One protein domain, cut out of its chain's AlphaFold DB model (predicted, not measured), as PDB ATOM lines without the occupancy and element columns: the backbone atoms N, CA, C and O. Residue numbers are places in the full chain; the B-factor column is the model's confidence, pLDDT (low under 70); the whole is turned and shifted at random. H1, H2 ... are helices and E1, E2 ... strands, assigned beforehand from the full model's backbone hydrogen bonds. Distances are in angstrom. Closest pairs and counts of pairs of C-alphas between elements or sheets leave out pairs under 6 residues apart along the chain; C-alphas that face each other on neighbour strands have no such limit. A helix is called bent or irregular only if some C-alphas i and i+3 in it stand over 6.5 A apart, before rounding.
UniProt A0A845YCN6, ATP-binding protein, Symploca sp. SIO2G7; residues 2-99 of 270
ATOM      1  N   LEU A   2     210.700 198.319 213.042       65.31
ATOM      2  CA  LEU A   2     211.923 199.118 213.300       65.31
ATOM      3  C   LEU A   2     212.732 199.471 212.030       65.31
ATOM      4  O   LEU A   2     213.097 200.624 211.820       65.31
ATOM      5  N   ARG A   3     212.951 198.497 211.137       64.00
ATOM      6  CA  ARG A   3     213.698 198.690 209.880       64.00
ATOM      7  C   ARG A   3     213.108 199.789 208.989       64.00
ATOM      8  O   ARG A   3     213.838 200.671 208.567       64.00
ATOM      9  N   GLN A   4     211.788 199.792 208.790       69.81
ATOM     10  CA  GLN A   4     211.087 200.805 207.983       69.81
ATOM     11  C   GLN A   4     211.246 202.232 208.539       69.81
ATOM     12  O   GLN A   4     211.230 203.187 207.771       69.81
ATOM     13  N   HIS A   5     211.444 202.380 209.853       69.56
ATOM     14  CA  HIS A   5     211.656 203.683 210.490       69.56
ATOM     15  C   HIS A   5     213.119 204.150 210.427       69.56
ATOM     16  O   HIS A   5     213.380 205.350 210.337       69.56
ATOM     17  N   LEU A   6     214.076 203.218 210.480       72.88
ATOM     18  CA  LEU A   6     215.509 203.531 210.483       72.88
ATOM     19  C   LEU A   6     216.097 203.664 209.076       72.88
ATOM     20  O   LEU A   6     216.981 204.487 208.858       72.88
ATOM     21  N   GLU A   7     215.598 202.892 208.114       75.69
ATOM     22  CA  GLU A   7     216.153 202.811 206.763       75.69
ATOM     23  C   GLU A   7     216.213 204.180 206.048       75.69
ATOM     24  O   GLU A   7     217.292 204.518 205.545       75.69
ATOM     25  N   PRO A   8     215.175 205.046 206.108       80.19
ATOM     26  CA  PRO A   8     215.246 206.408 205.562       80.19
ATOM     27  C   PRO A   8     216.277 207.302 206.268       80.19
ATOM     28  O   PRO A   8     216.823 208.227 205.669       80.19
ATOM     29  N   ARG A   9     216.566 207.021 207.545       82.94
ATOM     30  CA  ARG A   9     217.459 207.808 208.411       82.94
ATOM     31  C   ARG A   9     218.895 207.288 208.431       82.94
ATOM     32  O   ARG A   9     219.751 207.887 209.068       82.94
ATOM     33  N   THR A  10     219.202 206.210 207.712       84.69
ATOM     34  CA  THR A  10     220.535 205.584 207.750       84.69
ATOM     35  C   THR A  10     221.662 206.576 207.442       84.69
ATOM     36  O   THR A  10     222.724 206.509 208.051       84.69
ATOM     37  N   LYS A  11     221.435 207.537 206.533       86.44
ATOM     38  CA  LYS A  11     222.419 208.586 206.217       86.44
ATOM     39  C   LYS A  11     222.669 209.539 207.389       86.44
ATOM     40  O   LYS A  11     223.825 209.847 207.658       86.44
ATOM     41  N   SER A  12     221.619 209.991 208.082       90.81
ATOM     42  CA  SER A  12     221.781 210.887 209.234       90.81
ATOM     43  C   SER A  12     222.409 210.162 210.421       90.81
ATOM     44  O   SER A  12     223.279 210.723 211.075       90.81
ATOM     45  N   ILE A  13     222.052 208.893 210.641       92.19
ATOM     46  CA  ILE A  13     222.679 208.043 211.664       92.19
ATOM     47  C   ILE A  13     224.175 207.871 211.375       92.19
ATOM     48  O   ILE A  13     224.998 208.083 212.260       92.19
ATOM     49  N   LEU A  14     224.544 207.535 210.135       94.44
ATOM     50  CA  LEU A  14     225.946 207.388 209.736       94.44
ATOM     51  C   LEU A  14     226.738 208.689 209.928       94.44
ATOM     52  O   LEU A  14     227.876 208.662 210.389       94.44
ATOM     53  N   HIS A  15     226.135 209.826 209.587       95.19
ATOM     54  CA  HIS A  15     226.736 211.139 209.789       95.19
ATOM     55  C   HIS A  15     226.969 211.439 211.276       95.19
ATOM     56  O   HIS A  15     228.095 211.755 211.649       95.19
ATOM     57  N   ALA A  16     225.962 211.227 212.128       95.88
ATOM     58  CA  ALA A  16     226.090 211.406 213.574       95.88
ATOM     59  C   ALA A  16     227.168 210.486 214.177       95.88
ATOM     60  O   ALA A  16     228.012 210.944 214.942       95.88
ATOM     61  N   ILE A  17     227.220 209.208 213.777       96.06
ATOM     62  CA  ILE A  17     228.274 208.275 214.217       96.06
ATOM     63  C   ILE A  17     229.663 208.810 213.850       96.06
ATOM     64  O   ILE A  17     230.585 208.776 214.667       96.06
ATOM     65  N   ASN A  18     229.823 209.307 212.626       97.62
ATOM     66  CA  ASN A  18     231.093 209.837 212.158       97.62
ATOM     67  C   ASN A  18     231.537 211.070 212.957       97.62
ATOM     68  O   ASN A  18     232.658 211.085 213.464       97.62
ATOM     69  N   GLU A  19     230.672 212.072 213.100       97.12
ATOM     70  CA  GLU A  19     231.049 213.373 213.672       97.12
ATOM     71  C   GLU A  19     231.055 213.383 215.201       97.12
ATOM     72  O   GLU A  19     231.933 213.979 215.833       97.12
ATOM     73  N   GLU A  20     230.089 212.712 215.824       96.56
ATOM     74  CA  GLU A  20     229.914 212.763 217.274       96.56
ATOM     75  C   GLU A  20     230.743 211.702 217.999       96.56
ATOM     76  O   GLU A  20     231.172 211.939 219.129       96.56
ATOM     77  N   ILE A  21     231.012 210.557 217.359       96.44
ATOM     78  CA  ILE A  21     231.699 209.424 217.993       96.44
ATOM     79  C   ILE A  21     233.088 209.214 217.387       96.44
ATOM     80  O   ILE A  21     234.094 209.341 218.092       96.44
ATOM     81  N   LEU A  22     233.172 208.885 216.094       97.44
ATOM     82  CA  LEU A  22     234.421 208.403 215.493       97.44
ATOM     83  C   LEU A  22     235.487 209.495 215.405       97.44
ATOM     84  O   LEU A  22     236.614 209.280 215.849       97.44
ATOM     85  N   GLU A  23     235.155 210.675 214.889       97.31
ATOM     86  CA  GLU A  23     236.124 211.765 214.731       97.31
ATOM     87  C   GLU A  23     236.648 212.271 216.077       97.31
ATOM     88  O   GLU A  23     237.860 212.439 216.255       97.31
ATOM     89  N   ARG A  24     235.754 212.442 217.060       97.00
ATOM     90  CA  ARG A  24     236.134 212.832 218.425       97.00
ATOM     91  C   ARG A  24     237.011 211.769 219.082       97.00
ATOM     92  O   ARG A  24     238.062 212.102 219.632       97.00
ATOM     93  N   GLY A  25     236.625 210.497 218.968       97.25
ATOM     94  CA  GLY A  25     237.391 209.367 219.491       97.25
ATOM     95  C   GLY A  25     238.782 209.261 218.865       97.25
ATOM     96  O   GLY A  25     239.774 209.134 219.581       97.25
ATOM     97  N   ILE A  26     238.892 209.399 217.541       97.88
ATOM     98  CA  ILE A  26     240.177 209.382 216.826       97.88
ATOM     99  C   ILE A  26     241.068 210.547 217.269       97.88
ATOM    100  O   ILE A  26     242.267 210.345 217.478       97.88
ATOM    101  N   LYS A  27     240.511 211.755 217.433       97.88
ATOM    102  CA  LYS A  27     241.264 212.925 217.913       97.88
ATOM    103  C   LYS A  27     241.834 212.686 219.312       97.88
ATOM    104  O   LYS A  27     243.008 212.968 219.548       97.88
ATOM    105  N   GLU A  28     241.040 212.111 220.210       97.69
ATOM    106  CA  GLU A  28     241.483 211.773 221.563       97.69
ATOM    107  C   GLU A  28     242.542 210.661 221.574       97.69
ATOM    108  O   GLU A  28     243.552 210.770 222.269       97.69
ATOM    109  N   LEU A  29     242.368 209.617 220.760       97.88
ATOM    110  CA  LEU A  29     243.357 208.545 220.611       97.88
ATOM    111  C   LEU A  29     244.704 209.087 220.119       97.88
ATOM    112  O   LEU A  29     245.749 208.716 220.657       97.88
ATOM    113  N   LYS A  30     244.685 210.014 219.154       97.56
ATOM    114  CA  LYS A  30     245.894 210.698 218.674       97.56
ATOM    115  C   LYS A  30     246.557 211.541 219.761       97.56
ATOM    116  O   LYS A  30     247.776 211.482 219.895       97.56
ATOM    117  N   ARG A  31     245.781 212.244 220.595       97.88
ATOM    118  CA  ARG A  31     246.305 212.983 221.762       97.88
ATOM    119  C   ARG A  31     247.035 212.067 222.754       97.88
ATOM    120  O   ARG A  31     247.999 212.493 223.376       97.88
ATOM    121  N   ARG A  32     246.625 210.799 222.858       98.00
ATOM    122  CA  ARG A  32     247.269 209.758 223.686       98.00
ATOM    123  C   ARG A  32     248.420 209.021 222.983       98.00
ATOM    124  O   ARG A  32     248.825 207.951 223.435       98.00
ATOM    125  N   GLY A  33     248.910 209.531 221.853       98.06
ATOM    126  CA  GLY A  33     250.011 208.927 221.097       98.06
ATOM    127  C   GLY A  33     249.638 207.670 220.300       98.06
ATOM    128  O   GLY A  33     250.523 206.938 219.861       98.06
ATOM    129  N   LYS A  34     248.344 207.377 220.098       98.00
ATOM    130  CA  LYS A  34     247.891 206.284 219.217       98.00
ATOM    131  C   LYS A  34     247.732 206.784 217.774       98.00
ATOM    132  O   LYS A  34     247.515 207.965 217.534       98.00
ATOM    133  N   LYS A  35     247.800 205.882 216.787       96.31
ATOM    134  CA  LYS A  35     247.720 206.251 215.354       96.31
ATOM    135  C   LYS A  35     246.294 206.568 214.871       96.31
ATOM    136  O   LYS A  35     246.122 207.301 213.900       96.31
ATOM    137  N   GLY A  36     245.275 206.041 215.547       95.12
ATOM    138  CA  GLY A  36     243.869 206.193 215.174       95.12
ATOM    139  C   GLY A  36     243.013 205.078 215.768       95.12
ATOM    140  O   GLY A  36     243.400 204.480 216.773       95.12
ATOM    141  N   LEU A  37     241.876 204.800 215.130       96.38
ATOM    142  CA  LEU A  37     240.920 203.768 215.525       96.38
ATOM    143  C   LEU A  37     240.766 202.727 214.411       96.38
ATOM    144  O   LEU A  37     240.584 203.090 213.246       96.38
ATOM    145  N   VAL A  38     240.804 201.452 214.798       96.69
ATOM    146  CA  VAL A  38     240.382 200.319 213.971       96.69
ATOM    147  C   VAL A  38     239.179 199.681 214.654       96.69
ATOM    148  O   VAL A  38     239.242 199.381 215.845       96.69
ATOM    149  N   VAL A  39     238.097 199.484 213.910       95.75
ATOM    150  CA  VAL A  39     236.894 198.789 214.367       95.75
ATOM    151  C   VAL A  39     236.830 197.436 213.671       95.75
ATOM    152  O   VAL A  39     236.936 197.360 212.450       95.75
ATOM    153  N   ILE A  40     236.655 196.369 214.441       96.12
ATOM    154  CA  ILE A  40     236.425 195.026 213.905       96.12
ATOM    155  C   ILE A  40     234.963 194.697 214.163       96.12
ATOM    156  O   ILE A  40     234.520 194.695 215.310       96.12
ATOM    157  N   ILE A  41     234.215 194.470 213.088       94.94
ATOM    158  CA  ILE A  41     232.821 194.048 213.148       94.94
ATOM    159  C   ILE A  41     232.798 192.586 212.728       94.94
ATOM    160  O   ILE A  41     232.840 192.252 211.541       94.94
ATOM    161  N   ASP A  42     232.820 191.741 213.749       92.75
ATOM    162  CA  ASP A  42     232.869 190.294 213.623       92.75
ATOM    163  C   ASP A  42     231.463 189.693 213.475       92.75
ATOM    164  O   ASP A  42     230.447 190.356 213.717       92.75
ATOM    165  N   ASN A  43     231.416 188.412 213.115       91.31
ATOM    166  CA  ASN A  43     230.224 187.571 213.082       91.31
ATOM    167  C   ASN A  43     229.173 187.956 212.025       91.31
ATOM    168  O   ASN A  43     228.063 187.416 212.038       91.31
ATOM    169  N   LEU A  44     229.491 188.861 211.094       92.94
ATOM    170  CA  LEU A  44     228.602 189.151 209.968       92.94
ATOM    171  C   LEU A  44     228.704 188.103 208.847       92.94
ATOM    172  O   LEU A  44     227.831 188.051 207.988       92.94
ATOM    173  N   ASP A  45     229.712 187.232 208.884       89.75
ATOM    174  CA  ASP A  45     229.810 186.004 208.085       89.75
ATOM    175  C   ASP A  45     228.680 185.005 208.373       89.75
ATOM    176  O   ASP A  45     228.388 184.149 207.543       89.75
ATOM    177  N   ARG A  46     227.998 185.152 209.516       88.44
ATOM    178  CA  ARG A  46     226.855 184.317 209.920       88.44
ATOM    179  C   ARG A  46     225.498 184.894 209.519       88.44
ATOM    180  O   ARG A  46     224.469 184.412 209.993       88.44
ATOM    181  N   VAL A  47     225.471 185.947 208.702       90.12
ATOM    182  CA  VAL A  47     224.214 186.491 208.178       90.12
ATOM    183  C   VAL A  47     223.580 185.449 207.264       90.12
ATOM    184  O   VAL A  47     224.134 185.107 206.227       90.12
ATOM    185  N   ASP A  48     222.407 184.965 207.663       84.88
ATOM    186  CA  ASP A  48     221.656 183.967 206.908       84.88
ATOM    187  C   ASP A  48     221.254 184.529 205.529       84.88
ATOM    188  O   ASP A  48     220.576 185.565 205.490       84.88
ATOM    189  N   PRO A  49     221.640 183.894 204.403       86.06
ATOM    190  CA  PRO A  49     221.387 184.392 203.049       86.06
ATOM    191  C   PRO A  49     219.928 184.174 202.614       86.06
ATOM    192  O   PRO A  49     219.643 183.744 201.499       86.06
ATOM    193  N   ARG A  50     218.964 184.481 203.489       87.81
ATOM    194  CA  ARG A  50     217.539 184.309 203.192       87.81
ATOM    195  C   ARG A  50     217.136 185.177 202.009       87.81
ATOM    196  O   ARG A  50     217.519 186.355 201.977       87.81
ATOM    197  N   PRO A  51     216.317 184.648 201.090       88.38
ATOM    198  CA  PRO A  51     215.799 185.435 199.991       88.38
ATOM    199  C   PRO A  51     214.936 186.572 200.535       88.38
ATOM    200  O   PRO A  51     214.086 186.397 201.411       88.38
ATOM    201  N   MET A  52     215.173 187.765 200.013       87.12
ATOM    202  CA  MET A  52     214.353 188.938 200.250       87.12
ATOM    203  C   MET A  52     213.304 189.085 199.147       87.12
ATOM    204  O   MET A  52     213.479 188.605 198.030       87.12
ATOM    205  N   SER A  53     212.236 189.838 199.426       84.12
ATOM    206  CA  SER A  53     211.198 190.162 198.434       84.12
ATOM    207  C   SER A  53     211.729 190.899 197.196       84.12
ATOM    208  O   SER A  53     211.055 190.950 196.177       84.12
ATOM    209  N   THR A  54     212.934 191.467 197.278       80.19
ATOM    210  CA  THR A  54     213.643 192.125 196.173       80.19
ATOM    211  C   THR A  54     214.339 191.144 195.223       80.19
ATOM    212  O   THR A  54     214.956 191.589 194.262       80.19
ATOM    213  N   GLY A  55     214.299 189.836 195.503       84.31
ATOM    214  CA  GLY A  55     214.985 188.794 194.729       84.31
ATOM    215  C   GLY A  55     216.467 188.610 195.075       84.31
ATOM    216  O   GLY A  55     217.093 187.701 194.548       84.31
ATOM    217  N   ARG A  56     217.020 189.442 195.969       86.12
ATOM    218  CA  ARG A  56     218.388 189.316 196.503       86.12
ATOM    219  C   ARG A  56     218.401 188.567 197.821       86.12
ATOM    220  O   ARG A  56     217.398 188.575 198.538       86.12
ATOM    221  N   SER A  57     219.532 187.984 198.187       90.19
ATOM    222  CA  SER A  57     219.706 187.449 199.538       90.19
ATOM    223  C   SER A  57     219.885 188.579 200.567       90.19
ATOM    224  O   SER A  57     220.236 189.722 200.248       90.19
ATOM    225  N   GLN A  58     219.650 188.275 201.843       91.31
ATOM    226  CA  GLN A  58     219.917 189.216 202.932       91.31
ATOM    227  C   GLN A  58     221.407 189.606 203.009       91.31
ATOM    228  O   GLN A  58     221.707 190.761 203.337       91.31
ATOM    229  N   SER A  59     222.327 188.683 202.695       92.62
ATOM    230  CA  SER A  59     223.768 188.953 202.635       92.62
ATOM    231  C   SER A  59     224.087 189.934 201.499       92.62
ATOM    232  O   SER A  59     224.726 190.961 201.739       92.62
ATOM    233  N   GLU A  60     223.552 189.716 200.298       92.94
ATOM    234  CA  GLU A  60     223.722 190.632 199.165       92.94
ATOM    235  C   GLU A  60     223.173 192.027 199.466       92.94
ATOM    236  O   GLU A  60     223.853 193.034 199.258       92.94
ATOM    237  N   TYR A  61     221.969 192.120 200.029       92.12
ATOM    238  CA  TYR A  61     221.405 193.415 200.396       92.12
ATOM    239  C   TYR A  61     222.322 194.177 201.370       92.12
ATOM    240  O   TYR A  61     222.591 195.366 201.181       92.12
ATOM    241  N   LEU A  62     222.834 193.513 202.410       92.69
ATOM    242  CA  LEU A  62     223.669 194.164 203.419       92.69
ATOM    243  C   LEU A  62     225.029 194.597 202.856       92.69
ATOM    244  O   LEU A  62     225.469 195.722 203.086       92.69
ATOM    245  N   PHE A  63     225.706 193.729 202.113       94.56
ATOM    246  CA  PHE A  63     227.092 193.977 201.720       94.56
ATOM    247  C   PHE A  63     227.242 194.626 200.346       94.56
ATOM    248  O   PHE A  63     228.262 195.261 200.074       94.56
ATOM    249  N   ILE A  64     226.218 194.533 199.500       93.06
ATOM    250  CA  ILE A  64     226.244 195.029 198.123       93.06
ATOM    251  C   ILE A  64     225.357 196.261 197.997       93.06
ATOM    252  O   ILE A  64     225.834 197.319 197.583       93.06
ATOM    253  N   ASP A  65     224.093 196.202 198.414       91.94
ATOM    254  CA  ASP A  65     223.210 197.378 198.337       91.94
ATOM    255  C   ASP A  65     223.527 198.417 199.400       91.94
ATOM    256  O   ASP A  65     223.580 199.616 199.112       91.94
ATOM    257  N   ARG A  66     223.819 197.959 200.618       92.06
ATOM    258  CA  ARG A  66     224.255 198.818 201.724       92.06
ATOM    259  C   ARG A  66     225.782 198.935 201.825       92.06
ATOM    260  O   ARG A  66     226.268 199.676 202.677       92.06
ATOM    261  N   GLY A  67     226.542 198.326 200.907       93.38
ATOM    262  CA  GLY A  67     228.013 198.323 200.908       93.38
ATOM    263  C   GLY A  67     228.650 199.716 200.991       93.38
ATOM    264  O   GLY A  67     229.526 199.949 201.823       93.38
ATOM    265  N   SER A  68     228.150 200.689 200.219       91.69
ATOM    266  CA  SER A  68     228.651 202.074 200.276       91.69
ATOM    267  C   SER A  68     228.382 202.755 201.622       91.69
ATOM    268  O   SER A  68     229.131 203.640 202.027       91.69
ATOM    269  N   GLN A  69     227.312 202.360 202.320       92.75
ATOM    270  CA  GLN A  69     226.981 202.888 203.645       92.75
ATOM    271  C   GLN A  69     227.878 202.261 204.713       92.75
ATOM    272  O   GLN A  69     228.381 202.990 205.563       92.75
ATOM    273  N   LEU A  70     228.147 200.953 204.626       94.38
ATOM    274  CA  LEU A  70     229.124 200.268 205.480       94.38
ATOM    275  C   LEU A  70     230.526 200.881 205.325       94.38
ATOM    276  O   LEU A  70     231.180 201.213 206.308       94.38
ATOM    277  N   ARG A  71     230.950 201.156 204.087       93.25
ATOM    278  CA  ARG A  71     232.218 201.848 203.801       93.25
ATOM    279  C   ARG A  71     232.259 203.296 204.313       93.25
ATOM    280  O   ARG A  71     233.335 203.871 204.443       93.25
ATOM    281  N   GLY A  72     231.109 203.906 204.587       94.12
ATOM    282  CA  GLY A  72     231.006 205.322 204.931       94.12
ATOM    283  C   GLY A  72     231.427 205.687 206.358       94.12
ATOM    284  O   GLY A  72     231.374 206.869 206.704       94.12
ATOM    285  N   LEU A  73     231.829 204.721 207.192       95.38
ATOM    286  CA  LEU A  73     232.403 204.999 208.512       95.38
ATOM    287  C   LEU A  73     233.793 205.638 208.357       95.38
ATOM    288  O   LEU A  73     234.682 205.074 207.725       95.38
ATOM    289  N   ARG A  74     234.009 206.811 208.964       95.75
ATOM    290  CA  ARG A  74     235.255 207.603 208.894       95.75
ATOM    291  C   ARG A  74     236.344 207.056 209.831       95.75
ATOM    292  O   ARG A  74     236.950 207.789 210.608       95.75
ATOM    293  N   CYS A  75     236.592 205.750 209.772       95.56
ATOM    294  CA  CYS A  75     237.672 205.061 210.482       95.56
ATOM    295  C   CYS A  75     238.122 203.814 209.704       95.56
ATOM    296  O   CYS A  75     237.546 203.475 208.671       95.56
ATOM    297  N   HIS A  76     239.160 203.124 210.179       94.56
ATOM    298  CA  HIS A  76     239.515 201.826 209.612       94.56
ATOM    299  C   HIS A  76     238.543 200.768 210.128       94.56
ATOM    300  O   HIS A  76     238.376 200.635 211.339       94.56
ATOM    301  N   VAL A  77     237.931 200.003 209.226       94.88
ATOM    302  CA  VAL A  77     236.973 198.957 209.592       94.88
ATOM    303  C   VAL A  77     237.365 197.633 208.953       94.88
ATOM    304  O   VAL A  77     237.727 197.589 207.777       94.88
ATOM    305  N   VAL A  78     237.282 196.560 209.732       95.38
ATOM    306  CA  VAL A  78     237.379 195.177 209.264       95.38
ATOM    307  C   VAL A  78     236.007 194.537 209.427       95.38
ATOM    308  O   VAL A  78     235.493 194.465 210.540       95.38
ATOM    309  N   TYR A  79     235.427 194.085 208.318       95.56
ATOM    310  CA  TYR A  79     234.183 193.321 208.295       95.56
ATOM    311  C   TYR A  79     234.491 191.848 208.047       95.56
ATOM    312  O   TYR A  79     235.256 191.542 207.127       95.56
ATOM    313  N   THR A  80     233.868 190.945 208.805       94.69
ATOM    314  CA  THR A  80     233.709 189.566 208.325       94.69
ATOM    315  C   THR A  80     232.593 189.519 207.284       94.69
ATOM    316  O   THR A  80     231.636 190.290 207.345       94.69
ATOM    317  N   LEU A  81     232.758 188.682 206.261       93.56
ATOM    318  CA  LEU A  81     231.836 188.586 205.131       93.56
ATOM    319  C   LEU A  81     231.353 187.145 204.984       93.56
ATOM    320  O   LEU A  81     232.181 186.238 205.107       93.56
ATOM    321  N   PRO A  82     230.060 186.925 204.688       92.00
ATOM    322  CA  PRO A  82     229.559 185.614 204.311       92.00
ATOM    323  C   PRO A  82     230.328 185.097 203.093       92.00
ATOM    324  O   PRO A  82     230.513 185.816 202.105       92.00
ATOM    325  N   LEU A  83     230.851 183.876 203.199       88.38
ATOM    326  CA  LEU A  83     231.771 183.323 202.206       88.38
ATOM    327  C   LEU A  83     231.078 183.072 200.851       88.38
ATOM    328  O   LEU A  83     231.736 183.156 199.817       88.38
ATOM    329  N   ASP A  84     229.759 182.882 200.837       86.50
ATOM    330  CA  ASP A  84     228.911 182.783 199.641       86.50
ATOM    331  C   ASP A  84     229.033 183.991 198.714       86.50
ATOM    332  O   ASP A  84     229.049 183.839 197.494       86.50
ATOM    333  N   LEU A  85     229.252 185.186 199.269       91.44
ATOM    334  CA  LEU A  85     229.440 186.396 198.468       91.44
ATOM    335  C   LEU A  85     230.712 186.359 197.607       91.44
ATOM    336  O   LEU A  85     230.825 187.119 196.646       91.44
ATOM    337  N   MET A  86     231.668 185.480 197.924       89.62
ATOM    338  CA  MET A  86     232.860 185.250 197.100       89.62
ATOM    339  C   MET A  86     232.568 184.413 195.850       89.62
ATOM    340  O   MET A  86     233.407 184.368 194.949       89.62
ATOM    341  N   PHE A  87     231.412 183.746 195.810       86.31
ATOM    342  CA  PHE A  87     230.951 182.874 194.727       86.31
ATOM    343  C   PHE A  87     229.686 183.407 194.034       86.31
ATOM    344  O   PHE A  87     229.262 182.839 193.029       86.31
ATOM    345  N   SER A  88     229.110 184.503 194.542       87.56
ATOM    346  CA  SER A  88     227.988 185.215 193.921       87.56
ATOM    347  C   SER A  88     228.417 185.935 192.639       87.56
ATOM    348  O   SER A  88     229.523 186.477 192.524       87.56
ATOM    349  N   ASN A  89     227.488 186.024 191.684       89.19
ATOM    350  CA  ASN A  89     227.648 186.816 190.460       89.19
ATOM    351  C   ASN A  89     227.849 188.319 190.747       89.19
ATOM    352  O   ASN A  89     228.403 189.042 189.920       89.19
ATOM    353  N   GLU A  90     227.466 188.791 191.935       91.12
ATOM    354  CA  GLU A  90     227.638 190.180 192.367       91.12
ATOM    355  C   GLU A  90     229.013 190.458 193.003       91.12
ATOM    356  O   GLU A  90     229.258 191.563 193.498       91.12
ATOM    357  N   TYR A  91     229.949 189.502 192.966       91.88
ATOM    358  CA  TYR A  91     231.297 189.654 193.525       91.88
ATOM    359  C   TYR A  91     232.017 190.930 193.043       91.88
ATOM    360  O   TYR A  91     232.649 191.647 193.828       91.88
ATOM    361  N   GLY A  92     231.878 191.272 191.757       94.31
ATOM    362  CA  GLY A  92     232.419 192.518 191.204       94.31
ATOM    363  C   GLY A  92     231.798 193.769 191.838       94.31
ATOM    364  O   GLY A  92     232.508 194.715 192.194       94.31
ATOM    365  N   THR A  93     230.480 193.765 192.047       94.31
ATOM    366  CA  THR A  93     229.748 194.855 192.703       94.31
ATOM    367  C   THR A  93     230.152 194.992 194.171       94.31
ATOM    368  O   THR A  93     230.413 196.110 194.625       94.31
ATOM    369  N   LEU A  94     230.275 193.875 194.899       94.69
ATOM    370  CA  LEU A  94     230.761 193.824 196.283       94.69
ATOM    371  C   LEU A  94     232.138 194.492 196.412       94.69
ATOM    372  O   LEU A  94     232.327 195.398 197.231       94.69
ATOM    373  N   LYS A  95     233.085 194.085 195.558       94.94
ATOM    374  CA  LYS A  95     234.447 194.634 195.511       94.94
ATOM    375  C   LYS A  95     234.438 196.151 195.324       94.94
ATOM    376  O   LYS A  95     235.189 196.859 195.990       94.94
ATOM    377  N   ASN A  96     233.579 196.667 194.451       93.81
ATOM    378  CA  ASN A  96     233.528 198.097 194.155       93.81
ATOM    379  C   ASN A  96     232.838 198.907 195.261       93.81
ATOM    380  O   ASN A  96     233.377 199.922 195.710       93.81
ATOM    381  N   ARG A  97     231.662 198.465 195.722       93.31
ATOM    382  CA  ARG A  97     230.839 199.227 196.673       93.31
ATOM    383  C   ARG A  97     231.381 199.179 198.100       93.31
ATOM    384  O   ARG A  97     231.453 200.223 198.745       93.31
ATOM    385  N   LEU A  98     231.797 198.005 198.572       93.94
ATOM    386  CA  LEU A  98     232.320 197.827 199.929       93.94
ATOM    387  C   LEU A  98     233.849 197.903 199.966       93.94
ATOM    388  O   LEU A  98     234.413 198.674 200.738       93.94
ATOM    389  N   GLY A  99     234.516 197.134 199.101       91.38
ATOM    390  CA  GLY A  99     235.978 197.007 199.086       91.38
ATOM    391  C   GLY A  99     236.722 198.171 198.426       91.38
ATOM    392  O   GLY A  99     237.949 198.216 198.459       91.38
TER     393      GLY A  99
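AT A GLANCE: This is residues 2 to 99 of the 270 residues of the protein "ATP-binding protein" of Symploca sp. SIO2G7 (UniProt A0A845YCN6). One long helix, H1, and a narrow two-strand ribbon of E1 and E2 spread as a V from the link at residues 32 to 37, while the short helices H2, H3, H4 and H5 gather loosely toward the far ends of the strands, with H3 nearest to H1. Past a kink of 69 degrees near residue 9, the first residues of H1, 2 to 9, stick out free. The printed part has 98 residues with five named helices and two named strands, in the order H1 E1 H2 H3 E2 H4 H5; the sheet, order E1 E2, is parallel, and the class is mostly helix. The whole is elongated, 47 by 30 by 22 A, and only just loose, close to compact, with a radius of gyration of the C-alphas of 15.3 A.

HOW THE PARTS SIT: E1, residues 38 to 41, and E2, residues 76 to 79, are parallel neighbours with 18 degrees between their directions. N 39 and O 76, at 2.8 A, and N 78 and O 39, at 2.9 A, are within hydrogen-bond range. With H2, residues 58 to 65, and H3, residues 67 to 70, between them, they form a strand-helix-strand unit, two parallel neighbour strands joined through helices, with a right-handed crossover. H2 touches H5, residues 91 to 97, at a steep tilt of 53 degrees, the same way; their closest C-alphas, of Ile 64 and Leu 94, are 5.0 A apart. H3 and H5 only just touch, with 3 pairs of C-alphas within 8 A, the closest those of Ser 68 and Arg 97 at 5.1 A. H4, residues 83 to 86, is close to H2 but not clearly touching; the closest C-alphas, of Glu 60 and Leu 85, are 7.2 A apart. H1, residues 2 to 31, touches no helix; it is close to H3 but not clearly touching, the closest C-alphas being those of Leu 14 and Gln 69 at 7.6 A. H1 and E2 are apart. Each O i to N i+4 pair is within hydrogen-bond range in H2 and H5, and 20 of 26 are in H1; H3 and H4 are too short for such a pair.

IN THESE COORDINATES: H1 runs 38.0 A from C-alpha 2 at (211.923, 199.118, 213.300) to C-alpha 31 at (246.305, 212.983, 221.762). It is irregular, with C-alphas 8 and 11 7.5 A apart. E1 is 9.9 A long and begins at (240.382, 200.319, 213.971); E2 is 10.1 A. H2 spans 9.9 A, H3 5.1 A and H4 5.6 A. H5 spans 10.1 A and ends at C-alpha 97, (230.839, 199.227, 196.673).

THE WHOLE: The C-alphas of Gly 33 and Ser 53, the two farthest apart, are 48.7 A apart. The printed part has no cut. The link E1 to H2, residues 42 to 57, is long. Mean pLDDT of the printed part is 91.2; residues 2 to 5 are under 70.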